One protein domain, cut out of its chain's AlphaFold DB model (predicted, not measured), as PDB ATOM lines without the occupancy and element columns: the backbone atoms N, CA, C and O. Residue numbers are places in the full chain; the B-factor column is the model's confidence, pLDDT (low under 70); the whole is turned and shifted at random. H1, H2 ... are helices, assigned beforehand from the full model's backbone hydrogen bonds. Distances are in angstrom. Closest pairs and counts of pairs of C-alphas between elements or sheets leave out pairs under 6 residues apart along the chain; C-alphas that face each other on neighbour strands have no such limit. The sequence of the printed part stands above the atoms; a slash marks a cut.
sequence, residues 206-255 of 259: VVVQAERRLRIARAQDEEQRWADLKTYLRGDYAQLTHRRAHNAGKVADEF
ATOM      1  N   VAL A 206      98.034-153.809 319.448       69.94
ATOM      2  CA  VAL A 206      98.751-153.245 318.296       69.94
ATOM      3  C   VAL A 206      99.873-154.180 317.853       69.94
ATOM      4  O   VAL A 206     100.009-154.437 316.652       69.94
ATOM      5  N   VAL A 207     100.616-154.756 318.801       69.88
ATOM      6  CA  VAL A 207     101.687-155.729 318.532       69.88
ATOM      7  C   VAL A 207     101.106-157.016 317.951       69.88
ATOM      8  O   VAL A 207     101.605-157.519 316.945       69.88
ATOM      9  N   VAL A 208      99.985-157.505 318.490       71.69
ATOM     10  CA  VAL A 208      99.288-158.683 317.942       71.69
ATOM     11  C   VAL A 208      98.772-158.424 316.532       71.69
ATOM     12  O   VAL A 208      98.872-159.291 315.661       71.69
ATOM     13  N   GLN A 209      98.221-157.237 316.270       65.69
ATOM     14  CA  GLN A 209      97.778-156.880 314.926       65.69
ATOM     15  C   GLN A 209      98.946-156.750 313.946       65.69
ATOM     16  O   GLN A 209      98.812-157.195 312.806       65.69
ATOM     17  N   ALA A 210     100.076-156.178 314.368       68.62
ATOM     18  CA  ALA A 210     101.284-156.090 313.553       68.62
ATOM     19  C   ALA A 210     101.834-157.483 313.219       68.62
ATOM     20  O   ALA A 210     102.053-157.790 312.049       68.62
ATOM     21  N   GLU A 211     101.936-158.362 314.213       76.69
ATOM     22  CA  GLU A 211     102.386-159.745 314.038       76.69
ATOM     23  C   GLU A 211     101.424-160.548 313.148       76.69
ATOM     24  O   GLU A 211     101.836-161.310 312.272       76.69
ATOM     25  N   ARG A 212     100.111-160.338 313.293       72.88
ATOM     26  CA  ARG A 212      99.116-160.969 312.419       72.88
ATOM     27  C   ARG A 212      99.228-160.469 310.978       72.88
ATOM     28  O   ARG A 212      99.142-161.287 310.063       72.88
ATOM     29  N   ARG A 213      99.440-159.164 310.761       74.19
ATOM     30  CA  ARG A 213      99.717-158.597 309.426       74.19
ATOM     31  C   ARG A 213     100.984-159.204 308.829       74.19
ATOM     32  O   ARG A 213     100.962-159.587 307.666       74.19
ATOM     33  N   LEU A 214     102.031-159.377 309.633       75.12
ATOM     34  CA  LEU A 214     103.298-159.971 309.210       75.12
ATOM     35  C   LEU A 214     103.139-161.441 308.791       75.12
ATOM     36  O   LEU A 214     103.615-161.835 307.728       75.12
ATOM     37  N   ARG A 215     102.392-162.242 309.560       73.00
ATOM     38  CA  ARG A 215     102.085-163.641 309.202       73.00
ATOM     39  C   ARG A 215     101.240-163.755 307.936       73.00
ATOM     40  O   ARG A 215     101.491-164.635 307.120       73.00
ATOM     41  N   ILE A 216     100.263-162.864 307.755       73.06
ATOM     42  CA  ILE A 216      99.448-162.811 306.533       73.06
ATOM     43  C   ILE A 216     100.311-162.407 305.334       73.06
ATOM     44  O   ILE A 216     100.210-163.039 304.289       73.06
ATOM     45  N   ALA A 217     101.175-161.399 305.482       71.75
ATOM     46  CA  ALA A 217     102.087-160.975 304.425       71.75
ATOM     47  C   ALA A 217     103.015-162.121 304.002       71.75
ATOM     48  O   ALA A 217     103.106-162.406 302.810       71.75
ATOM     49  N   ARG A 218     103.596-162.838 304.975       70.69
ATOM     50  CA  ARG A 218     104.451-164.007 304.732       70.69
ATOM     51  C   ARG A 218     103.708-165.129 304.006       70.69
ATOM     52  O   ARG A 218     104.192-165.615 302.995       70.69
ATOM     53  N   ALA A 219     102.507-165.482 304.463       68.81
ATOM     54  CA  ALA A 219     101.688-166.511 303.818       68.81
ATOM     55  C   ALA A 219     101.251-166.112 302.393       68.81
ATOM     56  O   ALA A 219     101.199-166.947 301.494       68.81
ATOM     57  N   GLN A 220     100.974-164.825 302.155       66.00
ATOM     58  CA  GLN A 220     100.717-164.307 300.808       66.00
ATOM     59  C   GLN A 220     101.958-164.371 299.909       66.00
ATOM     60  O   GLN A 220     101.817-164.489 298.700       66.00
ATOM     61  N   ASP A 221     103.165-164.287 300.461       65.00
ATOM     62  CA  ASP A 221     104.391-164.417 299.669       65.00
ATOM     63  C   ASP A 221     104.740-165.890 299.375       65.00
ATOM     64  O   ASP A 221     105.416-166.176 298.388       65.00
ATOM     65  N   GLU A 222     104.235-166.835 300.176       68.44
ATOM     66  CA  GLU A 222     104.385-168.283 299.957       68.44
ATOM     67  C   GLU A 222     103.470-168.815 298.838       68.44
ATOM     68  O   GLU A 222     103.831-169.736 298.101       68.44
ATOM     69  N   GLU A 223     102.286-168.227 298.664       76.56
ATOM     70  CA  GLU A 223     101.362-168.584 297.590       76.56
ATOM     71  C   GLU A 223     101.677-167.809 296.297       76.56
ATOM     72  O   GLU A 223     101.389-166.618 296.165       76.56
ATOM     73  N   GLN A 224     102.179-168.527 295.284       78.31
ATOM     74  CA  GLN A 224     102.583-167.984 293.974       78.31
ATOM     75  C   GLN A 224     101.559-167.013 293.357       78.31
ATOM     76  O   GLN A 224     101.932-166.023 292.739       78.31
ATOM     77  N   ARG A 225     100.255-167.273 293.532       81.00
ATOM     78  CA  ARG A 225      99.176-166.422 293.009       81.00
ATOM     79  C   ARG A 225      99.214-165.004 293.587       81.00
ATOM     80  O   ARG A 225      98.974-164.048 292.852       81.00
ATOM     81  N   TRP A 226      99.457-164.870 294.886       83.25
ATOM     82  CA  TRP A 226      99.464-163.578 295.573       83.25
ATOM     83  C   TRP A 226     100.791-162.853 295.368       83.25
ATOM     84  O   TRP A 226     100.779-161.640 295.169       83.25
ATOM     85  N   ALA A 227     101.904-163.588 295.308       82.12
ATOM     86  CA  ALA A 227     103.190-163.047 294.877       82.12
ATOM     87  C   ALA A 227     103.097-162.443 293.460       82.12
ATOM     88  O   ALA A 227     103.463-161.287 293.261       82.12
ATOM     89  N   ASP A 228     102.505-163.171 292.505       86.25
ATOM     90  CA  ASP A 228     102.310-162.700 291.125       86.25
ATOM     91  C   ASP A 228     101.437-161.443 291.058       86.25
ATOM     92  O   ASP A 228     101.729-160.519 290.298       86.25
ATOM     93  N   LEU A 229     100.378-161.396 291.871       85.44
ATOM     94  CA  LEU A 229      99.488-160.243 291.964       85.44
ATOM     95  C   LEU A 229     100.196-159.017 292.554       85.44
ATOM     96  O   LEU A 229     100.052-157.923 292.015       85.44
ATOM     97  N   LYS A 230     101.003-159.190 293.610       86.12
ATOM     98  CA  LYS A 230     101.807-158.102 294.191       86.12
ATOM     99  C   LYS A 230     102.805-157.550 293.173       86.12
ATOM    100  O   LYS A 230     102.888-156.338 293.012       86.12
ATOM    101  N   THR A 231     103.521-158.417 292.456       85.62
ATOM    102  CA  THR A 231     104.460-158.020 291.393       85.62
ATOM    103  C   THR A 231     103.751-157.283 290.254       85.62
ATOM    104  O   THR A 231     104.248-156.265 289.778       85.62
ATOM    105  N   TYR A 232     102.560-157.743 289.853       88.44
ATOM    106  CA  TYR A 232     101.748-157.080 288.830       88.44
ATOM    107  C   TYR A 232     101.293-155.678 289.267       88.44
ATOM    108  O   TYR A 232     101.408-154.731 288.492       88.44
ATOM    109  N   LEU A 233     100.826-155.530 290.513       86.50
ATOM    110  CA  LEU A 233     100.375-154.251 291.075       86.50
ATOM    111  C   LEU A 233     101.521-153.252 291.315       86.50
ATOM    112  O   LEU A 233     101.287-152.049 291.276       86.50
ATOM    113  N   ARG A 234     102.759-153.727 291.528       89.06
ATOM    114  CA  ARG A 234     103.967-152.877 291.602       89.06
ATOM    115  C   ARG A 234     104.458-152.395 290.233       89.06
ATOM    116  O   ARG A 234     105.311-151.519 290.179       89.06
ATOM    117  N   GLY A 235     103.937-152.956 289.140       84.44
ATOM    118  CA  GLY A 235     104.386-152.643 287.780       84.44
ATOM    119  C   GLY A 235     105.652-153.390 287.341       84.44
ATOM    120  O   GLY A 235     106.180-153.122 286.262       84.44
ATOM    121  N   ASP A 236     106.120-154.369 288.121       87.31
ATOM    122  CA  ASP A 236     107.350-155.132 287.865       87.31
ATOM    123  C   ASP A 236     107.126-156.278 286.856       87.31
ATOM    124  O   ASP A 236     107.465-157.443 287.088       87.31
ATOM    125  N   TYR A 237     106.536-155.969 285.697       84.31
ATOM    126  CA  TYR A 237     106.088-156.970 284.718       84.31
ATOM    127  C   TYR A 237     107.212-157.861 284.169       84.31
ATOM    128  O   TYR A 237     106.946-158.984 283.746       84.31
ATOM    129  N   ALA A 238     108.467-157.404 284.215       84.25
ATOM    130  CA  ALA A 238     109.636-158.171 283.778       84.25
ATOM    131  C   ALA A 238     109.864-159.458 284.598       84.25
ATOM    132  O   ALA A 238     110.499-160.392 284.114       84.25
ATOM    133  N   GLN A 239     109.331-159.527 285.822       84.88
ATOM    134  CA  GLN A 239     109.432-160.705 286.690       84.88
ATOM    135  C   GLN A 239     108.311-161.735 286.444       84.88
ATOM    136  O   GLN A 239     108.311-162.816 287.040       84.88
ATOM    137  N   LEU A 240     107.349-161.425 285.566       85.06
ATOM    138  CA  LEU A 240     106.187-162.263 285.284       85.06
ATOM    139  C   LEU A 240     106.220-162.789 283.850       85.06
ATOM    140  O   LEU A 240     106.477-162.071 282.890       85.06
ATOM    141  N   THR A 241     105.871-164.065 283.678       89.50
ATOM    142  CA  THR A 241     105.576-164.584 282.338       89.50
ATOM    143  C   THR A 241     104.242-164.022 281.847       89.50
ATOM    144  O   THR A 241     103.355-163.726 282.650       89.50
ATOM    145  N   HIS A 242     104.044-163.956 280.527       83.31
ATOM    146  CA  HIS A 242     102.808-163.437 279.921       83.31
ATOM    147  C   HIS A 242     101.531-164.062 280.518       83.31
ATOM    148  O   HIS A 242     100.570-163.369 280.841       83.31
ATOM    149  N   ARG A 243     101.534-165.384 280.746       83.75
ATOM    150  CA  ARG A 243     100.404-166.101 281.362       83.75
ATOM    151  C   ARG A 243     100.163-165.690 282.821       83.75
ATOM    152  O   ARG A 243      99.008-165.608 283.232       83.75
ATOM    153  N   ARG A 244     101.223-165.456 283.599       86.50
ATOM    154  CA  ARG A 244     101.134-165.043 285.013       86.50
ATOM    155  C   ARG A 244     100.636-163.605 285.129       86.50
ATOM    156  O   ARG A 244      99.681-163.365 285.859       86.50
ATOM    157  N   ALA A 245     101.177-162.696 284.317       86.00
ATOM    158  CA  ALA A 245     100.719-161.310 284.242       86.00
ATOM    159  C   ALA A 245      99.242-161.210 283.821       86.00
ATOM    160  O   ALA A 245      98.463-160.517 284.466       86.00
ATOM    161  N   HIS A 246      98.823-161.966 282.802       82.56
ATOM    162  CA  HIS A 246      97.426-161.993 282.362       82.56
ATOM    163  C   HIS A 246      96.470-162.516 283.449       82.56
ATOM    164  O   HIS A 246      95.382-161.979 283.639       82.56
ATOM    165  N   ASN A 247      96.861-163.559 284.186       81.19
ATOM    166  CA  ASN A 247      96.038-164.094 285.273       81.19
ATOM    167  C   ASN A 247      95.962-163.149 286.480       81.19
ATOM    168  O   ASN A 247      94.900-163.059 287.090       81.19
ATOM    169  N   ALA A 248      97.055-162.453 286.808       85.81
ATOM    170  CA  ALA A 248      97.068-161.423 287.843       85.81
ATOM    171  C   ALA A 248      96.193-160.221 287.447       85.81
ATOM    172  O   ALA A 248      95.363-159.786 288.240       85.81
ATOM    173  N   GLY A 249      96.289-159.767 286.194       84.44
ATOM    174  CA  GLY A 249      95.502-158.649 285.668       84.44
ATOM    175  C   GLY A 249      93.989-158.853 285.748       84.44
ATOM    176  O   GLY A 249      93.267-157.902 286.010       84.44
ATOM    177  N   LYS A 250      93.492-160.094 285.631       87.31
ATOM    178  CA  LYS A 250      92.050-160.395 285.747       87.31
ATOM    179  C   LYS A 250      91.419-160.001 287.079       87.31
ATOM    180  O   LYS A 250      90.206-159.849 287.135       87.31
ATOM    181  N   VAL A 251      92.217-159.950 288.138       82.94
ATOM    182  CA  VAL A 251      91.735-159.649 289.488       82.94
ATOM    183  C   VAL A 251      92.370-158.382 290.046       82.94
ATOM    184  O   VAL A 251      91.983-157.969 291.126       82.94
ATOM    185  N   ALA A 252      93.323-157.763 289.342       84.31
ATOM    186  CA  ALA A 252      94.114-156.642 289.844       84.31
ATOM    187  C   ALA A 252      93.256-155.455 290.308       84.31
ATOM    188  O   ALA A 252      93.543-154.897 291.361       84.31
ATOM    189  N   ASP A 253      92.162-155.154 289.609       81.88
ATOM    190  CA  ASP A 253      91.255-154.044 289.942       81.88
ATOM    191  C   ASP A 253      90.533-154.216 291.295       81.88
ATOM    192  O   ASP A 253      90.011-153.255 291.859       81.88
ATOM    193  N   GLU A 254      90.505-155.433 291.850       82.56
ATOM    194  CA  GLU A 254      89.894-155.724 293.152       82.56
ATOM    195  C   GLU A 254      90.856-155.505 294.337       82.56
ATOM    196  O   GLU A 254      90.431-155.575 295.497       82.56
ATOM    197  N   PHE A 255      92.143-155.245 294.071       80.81
ATOM    198  CA  PHE A 255      93.197-155.195 295.083       80.81
ATOM    199  C   PHE A 255      94.040-153.922 294.974       80.81
ATOM    200  O   PHE A 255      94.332-153.419 293.898       80.81
TER     201      PHE A 255
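Overview. This is residues 206 to 255 of the 259 residues of a protein of Phytophthora sojae (strain P6497) (UniProt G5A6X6). A long helix, H1, makes an arm whose residues 206 to 216 stick out from a small head, where H2 and H3 cross nearly at right angles. The printed part has 50 residues with three named helices, H1, H2 and H3 in chain order, and no named strand: all helix. It is loose, with a radius of gyration of the C-alphas of 12.6 A, and only just elongated, spanning 39 by 20 by 15 A.

Arrangement. Start at H1, residues 206 to 222; with residues 220 to 221 alone it touches H2, residues 224 to 233, only at the corner and only just, with 3 pairs of C-alphas within 8 A. Their closest C-alphas, of Asp 221 and Ala 227, are 5.1 A apart, and their lines are about perpendicular at 77 degrees. H2 touches H3, residues 242 to 252, about perpendicular at 76 degrees; look at the closest C-alphas, of Leu 229 and Ala 248, 4.9 A apart. H1 and H3 are apart. Every O i to N i+4 pair is within hydrogen-bond range in H1 and H2, and 6 of 7 in H3.

Along the chain. Find C-alpha 206 at (98.751, -153.245, 318.296); H1 runs 24.4 A from there. H2 spans 14.2 A, and H3 14.8 A to C-alpha 252 at (94.114, -156.642, 289.844).

Size, cuts and confidence. The farthest C-alphas, of Val 206 and His 242, are 39.9 A apart. The printed part has no cut and no long link. Confidence is under 70 at residues 206 to 207, 209 to 210 and 219 to 222.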